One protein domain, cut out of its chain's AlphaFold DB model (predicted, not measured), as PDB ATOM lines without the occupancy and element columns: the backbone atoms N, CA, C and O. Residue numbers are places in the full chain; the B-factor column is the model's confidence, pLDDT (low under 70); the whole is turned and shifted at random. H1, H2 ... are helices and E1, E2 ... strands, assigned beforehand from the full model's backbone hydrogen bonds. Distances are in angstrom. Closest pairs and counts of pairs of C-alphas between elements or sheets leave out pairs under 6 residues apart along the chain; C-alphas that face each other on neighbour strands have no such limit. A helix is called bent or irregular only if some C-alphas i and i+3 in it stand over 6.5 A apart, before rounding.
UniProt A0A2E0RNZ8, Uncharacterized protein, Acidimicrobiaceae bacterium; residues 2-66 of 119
ATOM      1  N   PRO A   2     252.120 317.466 494.277       76.44
ATOM      2  CA  PRO A   2     252.376 316.198 494.959       76.44
ATOM      3  C   PRO A   2     252.653 315.087 493.938       76.44
ATOM      4  O   PRO A   2     252.235 315.167 492.777       76.44
ATOM      5  N   MET A   3     253.389 314.057 494.351       83.75
ATOM      6  CA  MET A   3     253.764 312.980 493.441       83.75
ATOM      7  C   MET A   3     252.567 312.158 492.971       83.75
ATOM      8  O   MET A   3     251.710 311.748 493.752       83.75
ATOM      9  N   ARG A   4     252.565 311.895 491.666       85.56
ATOM     10  CA  ARG A   4     251.551 311.129 490.948       85.56
ATOM     11  C   ARG A   4     251.841 309.631 491.067       85.56
ATOM     12  O   ARG A   4     252.740 309.124 490.393       85.56
ATOM     13  N   THR A   5     251.124 308.935 491.949       84.06
ATOM     14  CA  THR A   5     251.340 307.505 492.260       84.06
ATOM     15  C   THR A   5     250.984 306.580 491.096       84.06
ATOM     16  O   THR A   5     251.495 305.469 490.998       84.06
ATOM     17  N   GLU A   6     250.158 307.058 490.173       84.69
ATOM     18  CA  GLU A   6     249.739 306.367 488.960       84.69
ATOM     19  C   GLU A   6     250.750 306.481 487.804       84.69
ATOM     20  O   GLU A   6     250.543 305.901 486.739       84.69
ATOM     21  N   CYS A   7     251.846 307.229 487.972       88.25
ATOM     22  CA  CYS A   7     252.899 307.354 486.964       88.25
ATOM     23  C   CYS A   7     253.712 306.052 486.835       88.25
ATOM     24  O   CYS A   7     254.092 305.432 487.828       88.25
ATOM     25  N   LYS A   8     254.091 305.664 485.612       89.06
ATOM     26  CA  LYS A   8     254.940 304.485 485.363       89.06
ATOM     27  C   LYS A   8     256.289 304.556 486.086       89.06
ATOM     28  O   LYS A   8     256.803 303.517 486.493       89.06
ATOM     29  N   ASN A   9     256.813 305.769 486.273       88.81
ATOM     30  CA  ASN A   9     258.120 306.043 486.876       88.81
ATOM     31  C   ASN A   9     258.067 306.227 488.403       88.81
ATOM     32  O   ASN A   9     259.091 306.552 488.998       88.81
ATOM     33  N   PHE A  10     256.896 306.060 489.025       87.00
ATOM     34  CA  PHE A  10     256.741 306.115 490.474       87.00
ATOM     35  C   PHE A  10     257.271 304.829 491.126       87.00
ATOM     36  O   PHE A  10     256.847 303.718 490.774       87.00
ATOM     37  N   GLU A  11     258.175 304.990 492.093       84.31
ATOM     38  CA  GLU A  11     258.664 303.927 492.973       84.31
ATOM     39  C   GLU A  11     258.345 304.274 494.435       84.31
ATOM     40  O   GLU A  11     258.541 305.408 494.873       84.31
ATOM     41  N   SER A  12     257.877 303.283 495.198       84.69
ATOM     42  CA  SER A  12     257.678 303.371 496.645       84.69
ATOM     43  C   SER A  12     258.303 302.151 497.310       84.69
ATOM     44  O   SER A  12     257.967 301.021 496.958       84.69
ATOM     45  N   ARG A  13     259.182 302.373 498.288       84.81
ATOM     46  CA  ARG A  13     259.835 301.316 499.065       84.81
ATOM     47  C   ARG A  13     259.696 301.594 500.553       84.81
ATOM     48  O   ARG A  13     260.113 302.647 501.029       84.81
ATOM     49  N   THR A  14     259.162 300.620 501.277       84.56
ATOM     50  CA  THR A  14     259.116 300.633 502.740       84.56
ATOM     51  C   THR A  14     260.309 299.860 503.298       84.56
ATOM     52  O   THR A  14     260.616 298.758 502.836       84.56
ATOM     53  N   TYR A  15     261.006 300.453 504.260       86.44
ATOM     54  CA  TYR A  15     262.155 299.865 504.943       86.44
ATOM     55  C   TYR A  15     261.735 299.214 506.274       86.44
ATOM     56  O   TYR A  15     260.678 299.543 506.812       86.44
ATOM     57  N   PRO A  16     262.546 298.296 506.841       90.25
ATOM     58  CA  PRO A  16     262.222 297.620 508.105       90.25
ATOM     59  C   PRO A  16     262.025 298.553 509.308       90.25
ATOM     60  O   PRO A  16     261.404 298.160 510.288       90.25
ATOM     61  N   ASN A  17     262.545 299.779 509.241       87.62
ATOM     62  CA  ASN A  17     262.360 300.809 510.262       87.62
ATOM     63  C   ASN A  17     260.988 301.512 510.185       87.62
ATOM     64  O   ASN A  17     260.698 302.351 511.029       87.62
ATOM     65  N   GLY A  18     260.154 301.174 509.196       85.75
ATOM     66  CA  GLY A  18     258.839 301.775 508.974       85.75
ATOM     67  C   GLY A  18     258.842 302.960 508.005       85.75
ATOM     68  O   GLY A  18     257.770 303.370 507.554       85.75
ATOM     69  N   ASP A  19     260.012 303.468 507.613       83.06
ATOM     70  CA  ASP A  19     260.094 304.583 506.673       83.06
ATOM     71  C   ASP A  19     259.678 304.138 505.275       83.06
ATOM     72  O   ASP A  19     260.098 303.092 504.772       83.06
ATOM     73  N   THR A  20     258.869 304.962 504.615       83.12
ATOM     74  CA  THR A  20     258.480 304.752 503.219       83.12
ATOM     75  C   THR A  20     259.084 305.840 502.354       83.12
ATOM     76  O   THR A  20     258.672 306.996 502.412       83.12
ATOM     77  N   VAL A  21     260.040 305.455 501.515       85.56
ATOM     78  CA  VAL A  21     260.655 306.345 500.533       85.56
ATOM     79  C   VAL A  21     259.878 306.244 499.234       85.56
ATOM     80  O   VAL A  21     259.644 305.148 498.725       85.56
ATOM     81  N   ARG A  22     259.495 307.396 498.688       84.50
ATOM     82  CA  ARG A  22     258.808 307.498 497.402       84.50
ATOM     83  C   ARG A  22     259.623 308.405 496.486       84.50
ATOM     84  O   ARG A  22     260.028 309.478 496.927       84.50
ATOM     85  N   LYS A  23     259.864 307.999 495.239       86.12
ATOM     86  CA  LYS A  23     260.659 308.789 494.285       86.12
ATOM     87  C   LYS A  23     260.224 308.612 492.830       86.12
ATOM     88  O   LYS A  23     259.570 307.627 492.475       86.12
ATOM     89  N   CYS A  24     260.643 309.557 491.992       88.25
ATOM     90  CA  CYS A  24     260.611 309.443 490.537       88.25
ATOM     91  C   CYS A  24     261.905 308.795 490.017       88.25
ATOM     92  O   CYS A  24     262.984 309.318 490.256       88.25
ATOM     93  N   ASN A  25     261.809 307.724 489.226       88.50
ATOM     94  CA  ASN A  25     262.980 307.044 488.641       88.50
ATOM     95  C   ASN A  25     263.748 307.856 487.583       88.50
ATOM     96  O   ASN A  25     264.768 307.395 487.081       88.50
ATOM     97  N   LEU A  26     263.221 309.015 487.185       89.19
ATOM     98  CA  LEU A  26     263.827 309.890 486.180       89.19
ATOM     99  C   LEU A  26     264.484 311.132 486.794       89.19
ATOM    100  O   LEU A  26     264.947 311.979 486.037       89.19
ATOM    101  N   ASP A  27     264.447 311.275 488.124       81.75
ATOM    102  CA  ASP A  27     265.070 312.380 488.869       81.75
ATOM    103  C   ASP A  27     264.718 313.786 488.334       81.75
ATOM    104  O   ASP A  27     265.490 314.734 488.424       81.75
ATOM    105  N   LEU A  28     263.509 313.943 487.779       83.31
ATOM    106  CA  LEU A  28     263.033 315.199 487.175       83.31
ATOM    107  C   LEU A  28     262.656 316.287 488.197       83.31
ATOM    108  O   LEU A  28     262.241 317.370 487.795       83.31
ATOM    109  N   ALA A  29     262.748 315.990 489.493       79.69
ATOM    110  CA  ALA A  29     262.494 316.917 490.594       79.69
ATOM    111  C   ALA A  29     263.696 316.879 491.560       79.69
ATOM    112  O   ALA A  29     263.635 316.182 492.574       79.69
ATOM    113  N   PRO A  30     264.816 317.540 491.217       69.31
ATOM    114  CA  PRO A  30     266.080 317.379 491.941       69.31
ATOM    115  C   PRO A  30     266.035 317.944 493.369       69.31
ATOM    116  O   PRO A  30     266.589 317.349 494.286       69.31
ATOM    117  N   ASP A  31     265.319 319.045 493.566       72.56
ATOM    118  CA  ASP A  31     265.118 319.736 494.848       72.56
ATOM    119  C   ASP A  31     264.148 318.990 495.782       72.56
ATOM    120  O   ASP A  31     264.223 319.106 497.004       72.56
ATOM    121  N   ALA A  32     263.267 318.161 495.221       77.44
ATOM    122  CA  ALA A  32     262.351 317.326 495.984       77.44
ATOM    123  C   ALA A  32     261.998 316.058 495.184       77.44
ATOM    124  O   ALA A  32     260.988 316.041 494.478       77.44
ATOM    125  N   PRO A  33     262.776 314.964 495.308       75.69
ATOM    126  CA  PRO A  33     262.600 313.735 494.513       75.69
ATOM    127  C   PRO A  33     261.234 313.047 494.668       75.69
ATOM    128  O   PRO A  33     260.852 312.185 493.873       75.69
ATOM    129  N   TRP A  34     260.506 313.428 495.713       75.25
ATOM    130  CA  TRP A  34     259.154 313.006 496.065       75.25
ATOM    131  C   TRP A  34     258.066 313.978 495.559       75.25
ATOM    132  O   TRP A  34     256.892 313.774 495.866       75.25
ATOM    133  N   ARG A  35     258.421 315.016 494.785       83.50
ATOM    134  CA  ARG A  35     257.504 315.902 494.043       83.50
ATOM    135  C   ARG A  35     257.473 315.538 492.562       83.50
ATOM    136  O   ARG A  35     258.369 314.899 492.015       83.50
ATOM    137  N   CYS A  36     256.413 315.978 491.893       86.38
ATOM    138  CA  CYS A  36     256.353 316.017 490.435       86.38
ATOM    139  C   CYS A  36     256.369 317.476 489.948       86.38
ATOM    140  O   CYS A  36     255.668 318.315 490.538       86.38
ATOM    141  N   PRO A  37     257.085 317.776 488.843       86.19
ATOM    142  CA  PRO A  37     256.926 319.038 488.131       86.19
ATOM    143  C   PRO A  37     255.463 319.249 487.737       86.19
ATOM    144  O   PRO A  37     254.760 318.287 487.412       86.19
ATOM    145  N   GLU A  38     255.013 320.503 487.745       82.81
ATOM    146  CA  GLU A  38     253.615 320.857 487.479       82.81
ATOM    147  C   GLU A  38     253.138 320.338 486.112       82.81
ATOM    148  O   GLU A  38     252.113 319.661 486.014       82.81
ATOM    149  N   ASN A  39     253.975 320.517 485.088       84.88
ATOM    150  CA  ASN A  39     253.770 320.020 483.730       84.88
ATOM    151  C   ASN A  39     254.827 318.968 483.367       84.88
ATOM    152  O   ASN A  39     255.637 319.177 482.467       84.88
ATOM    153  N   CYS A  40     254.863 317.848 484.097       88.56
ATOM    154  CA  CYS A  40     255.858 316.798 483.869       88.56
ATOM    155  C   CYS A  40     255.758 316.210 482.438       88.56
ATOM    156  O   CYS A  40     254.801 315.489 482.147       88.56
ATOM    157  N   PRO A  41     256.759 316.424 481.556       88.00
ATOM    158  CA  PRO A  41     256.697 315.989 480.155       88.00
ATOM    159  C   PRO A  41     256.907 314.479 479.979       88.00
ATOM    160  O   PRO A  41     256.713 313.939 478.895       88.00
ATOM    161  N   LYS A  42     257.345 313.789 481.038       90.62
ATOM    162  CA  LYS A  42     257.573 312.336 481.070       90.62
ATOM    163  C   LYS A  42     256.492 311.594 481.856       90.62
ATOM    164  O   LYS A  42     256.666 310.416 482.173       90.62
ATOM    165  N   TYR A  43     255.414 312.287 482.226       89.69
ATOM    166  CA  TYR A  43     254.286 311.650 482.878       89.69
ATOM    167  C   TYR A  43     253.608 310.692 481.901       89.69
ATOM    168  O   TYR A  43     253.086 311.091 480.864       89.69
ATOM    169  N   GLU A  44     253.594 309.422 482.273       89.69
ATOM    170  CA  GLU A  44     252.867 308.384 481.566       89.69
ATOM    171  C   GLU A  44     252.184 307.514 482.610       89.69
ATOM    172  O   GLU A  44     252.835 307.022 483.535       89.69
ATOM    173  N   ARG A  45     250.870 307.337 482.482       86.75
ATOM    174  CA  ARG A  45     250.095 306.532 483.423       86.75
ATOM    175  C   ARG A  45     250.489 305.060 483.290       86.75
ATOM    176  O   ARG A  45     250.519 304.520 482.185       86.75
ATOM    177  N   ARG A  46     250.779 304.399 484.410       82.31
ATOM    178  CA  ARG A  46     251.009 302.954 484.461       82.31
ATOM    179  C   ARG A  46     249.697 302.258 484.102       82.31
ATOM    180  O   ARG A  46     248.695 302.426 484.782       82.31
ATOM    181  N   LEU A  47     249.704 301.486 483.020       76.38
ATOM    182  CA  LEU A  47     248.540 300.712 482.571       76.38
ATOM    183  C   LEU A  47     248.531 299.282 483.139       76.38
ATOM    184  O   LEU A  47     247.748 298.463 482.689       76.38
ATOM    185  N   ALA A  48     249.411 298.954 484.092       62.75
ATOM    186  CA  ALA A  48     249.668 297.580 484.542       62.75
ATOM    187  C   ALA A  48     248.531 296.939 485.365       62.75
ATOM    188  O   ALA A  48     248.578 295.742 485.636       62.75
ATOM    189  N   ASP A  49     247.486 297.691 485.710       59.22
ATOM    190  CA  ASP A  49     246.416 297.215 486.591       59.22
ATOM    191  C   ASP A  49     245.342 296.370 485.873       59.22
ATOM    192  O   ASP A  49     244.384 295.933 486.504       59.22
ATOM    193  N   VAL A  50     245.470 296.090 484.565       51.28
ATOM    194  CA  VAL A  50     244.414 295.399 483.784       51.28
ATOM    195  C   VAL A  50     244.283 293.890 484.078       51.28
ATOM    196  O   VAL A  50     243.421 293.232 483.507       51.28
ATOM    197  N   ALA A  51     245.102 293.321 484.968       50.22
ATOM    198  CA  ALA A  51     245.033 291.899 485.345       50.22
ATOM    199  C   ALA A  51     245.475 291.605 486.794       50.22
ATOM    200  O   ALA A  51     245.764 290.457 487.130       50.22
ATOM    201  N   TRP A  52     245.562 292.628 487.650       62.31
ATOM    202  CA  TRP A  52     246.033 292.504 489.033       62.31
ATOM    203  C   TRP A  52     244.903 292.847 490.006       62.31
ATOM    204  O   TRP A  52     244.353 293.948 489.982       62.31
ATOM    205  N   THR A  53     244.560 291.912 490.892       60.91
ATOM    206  CA  THR A  53     243.653 292.191 492.012       60.91
ATOM    207  C   THR A  53     244.420 292.988 493.058       60.91
ATOM    208  O   THR A  53     245.431 292.520 493.583       60.91
ATOM    209  N   HIS A  54     243.947 294.189 493.379       61.94
ATOM    210  CA  HIS A  54     244.518 294.969 494.470       61.94
ATOM    211  C   HIS A  54     244.266 294.221 495.788       61.94
ATOM    212  O   HIS A  54     243.117 293.977 496.156       61.94
ATOM    213  N   GLY A  55     245.331 293.813 496.484       67.19
ATOM    214  CA  GLY A  55     245.219 293.306 497.853       67.19
ATOM    215  C   GLY A  55     244.745 294.407 498.809       67.19
ATOM    216  O   GLY A  55     244.789 295.589 498.484       67.19
ATOM    217  N   THR A  56     244.340 294.047 500.026       65.69
ATOM    218  CA  THR A  56     243.880 295.002 501.060       65.69
ATOM    219  C   THR A  56     245.002 295.839 501.684       65.69
ATOM    220  O   THR A  56     244.775 296.537 502.672       65.69
ATOM    221  N   LEU A  57     246.218 295.779 501.132       67.38
ATOM    222  CA  LEU A  57     247.348 296.585 501.576       67.38
ATOM    223  C   LEU A  57     247.115 298.045 501.159       67.38
ATOM    224  O   LEU A  57     247.560 298.494 500.105       67.38
ATOM    225  N   VAL A  58     246.379 298.781 501.990       65.19
ATOM    226  CA  VAL A  58     246.170 300.218 501.828       65.19
ATOM    227  C   VAL A  58     247.493 300.919 502.117       65.19
ATOM    228  O   VAL A  58     247.961 300.941 503.255       65.19
ATOM    229  N   VAL A  59     248.103 301.496 501.083       66.19
ATOM    230  CA  VAL A  59     249.230 302.412 501.267       66.19
ATOM    231  C   VAL A  59     248.687 303.648 501.990       66.19
ATOM    232  O   VAL A  59     247.774 304.288 501.460       66.19
ATOM    233  N   PRO A  60     249.200 304.001 503.182       69.69
ATOM    234  CA  PRO A  60     248.737 305.187 503.884       69.69
ATOM    235  C   PRO A  60     248.955 306.438 503.014       69.69
ATOM    236  O   PRO A  60     249.888 306.468 502.190       69.69
ATOM    237  N   PRO A  61     248.102 307.469 503.163       70.38
ATOM    238  CA  PRO A  61     248.249 308.708 502.409       70.38
ATOM    239  C   PRO A  61     249.661 309.268 502.585       70.38
ATOM    240  O   PRO A  61     250.290 309.082 503.630       70.38
ATOM    241  N   THR A  62     250.184 309.921 501.543       69.25
ATOM    242  CA  THR A  62     251.450 310.653 501.673       69.25
ATOM    243  C   THR A  62     251.317 311.630 502.844       69.25
ATOM    244  O   THR A  62     250.315 312.352 502.883       69.25
ATOM    245  N   PRO A  63     252.278 311.666 503.783       77.88
ATOM    246  CA  PRO A  63     252.305 312.700 504.807       77.88
ATOM    247  C   PRO A  63     252.249 314.102 504.180       77.88
ATOM    248  O   PRO A  63     252.683 314.267 503.033       77.88
ATOM    249  N   PRO A  64     251.719 315.105 504.900       80.00
ATOM    250  CA  PRO A  64     251.733 316.474 504.412       80.00
ATOM    251  C   PRO A  64     253.170 316.938 504.158       80.00
ATOM    252  O   PRO A  64     254.101 316.562 504.871       80.00
ATOM    253  N   GLU A  65     253.322 317.753 503.119       76.38
ATOM    254  CA  GLU A  65     254.586 318.389 502.761       76.38
ATOM    255  C   GLU A  65     255.064 319.281 503.924       76.38
ATOM    256  O   GLU A  65     254.243 320.011 504.494       76.38
ATOM    257  N   PRO A  66     256.347 319.209 504.335       79.25
ATOM    258  CA  PRO A  66     256.854 320.075 505.391       79.25
ATOM    259  C   PRO A  66     256.812 321.537 504.937       79.25
ATOM    260  O   PRO A  66     257.040 321.857 503.770       79.25
TER     261      PRO A  66
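AT A GLANCE: This is residues 2 to 66 of the 119 residues of an uncharacterized protein of Acidimicrobiaceae bacterium (UniProt A0A2E0RNZ8). This model has little regular structure: one small two-strand hairpin, E1 and E2, with a wide loop of mostly unnamed chain, residues 25 to 66, swinging round it, and residues 49 to 58 sticking out. The 65 printed residues hold E1, E2 and H1, in that order, 14 residues in named elements, class mixed. The whole is only just compact, close to loose, with a radius of gyration of the C-alphas of 12.8 A and spans of 32 by 31 by 18 A.

HOW THE PARTS SIT: E1, residues 10 to 14, and E2, residues 20 to 24, form an antiparallel hairpin at 162 degrees. N 13 and O 21 are within hydrogen-bond range at 2.8 A. H1, residues 48 to 51, is apart from E1. H1 is too short for an O i to N i+4 pair, and its 1 O i to N i+3 pair is not within range.

IN THESE COORDINATES: E1 begins at C-alpha 10 (256.741, 306.115, 490.474) and measures 13.6 A; E2 measures 13.7 A. H1 is irregular, 7.4 A from C-alpha 48 to C-alpha 51 (245.033, 291.899, 485.345).

THE WHOLE: The farthest C-alphas, Ala 51 and Pro 66, are 36.5 A apart. The printed part has no cut. The link E2 to H1 is long, 23 residues. The pLDDT is under 70 at residues 30, 48 to 60 and 62.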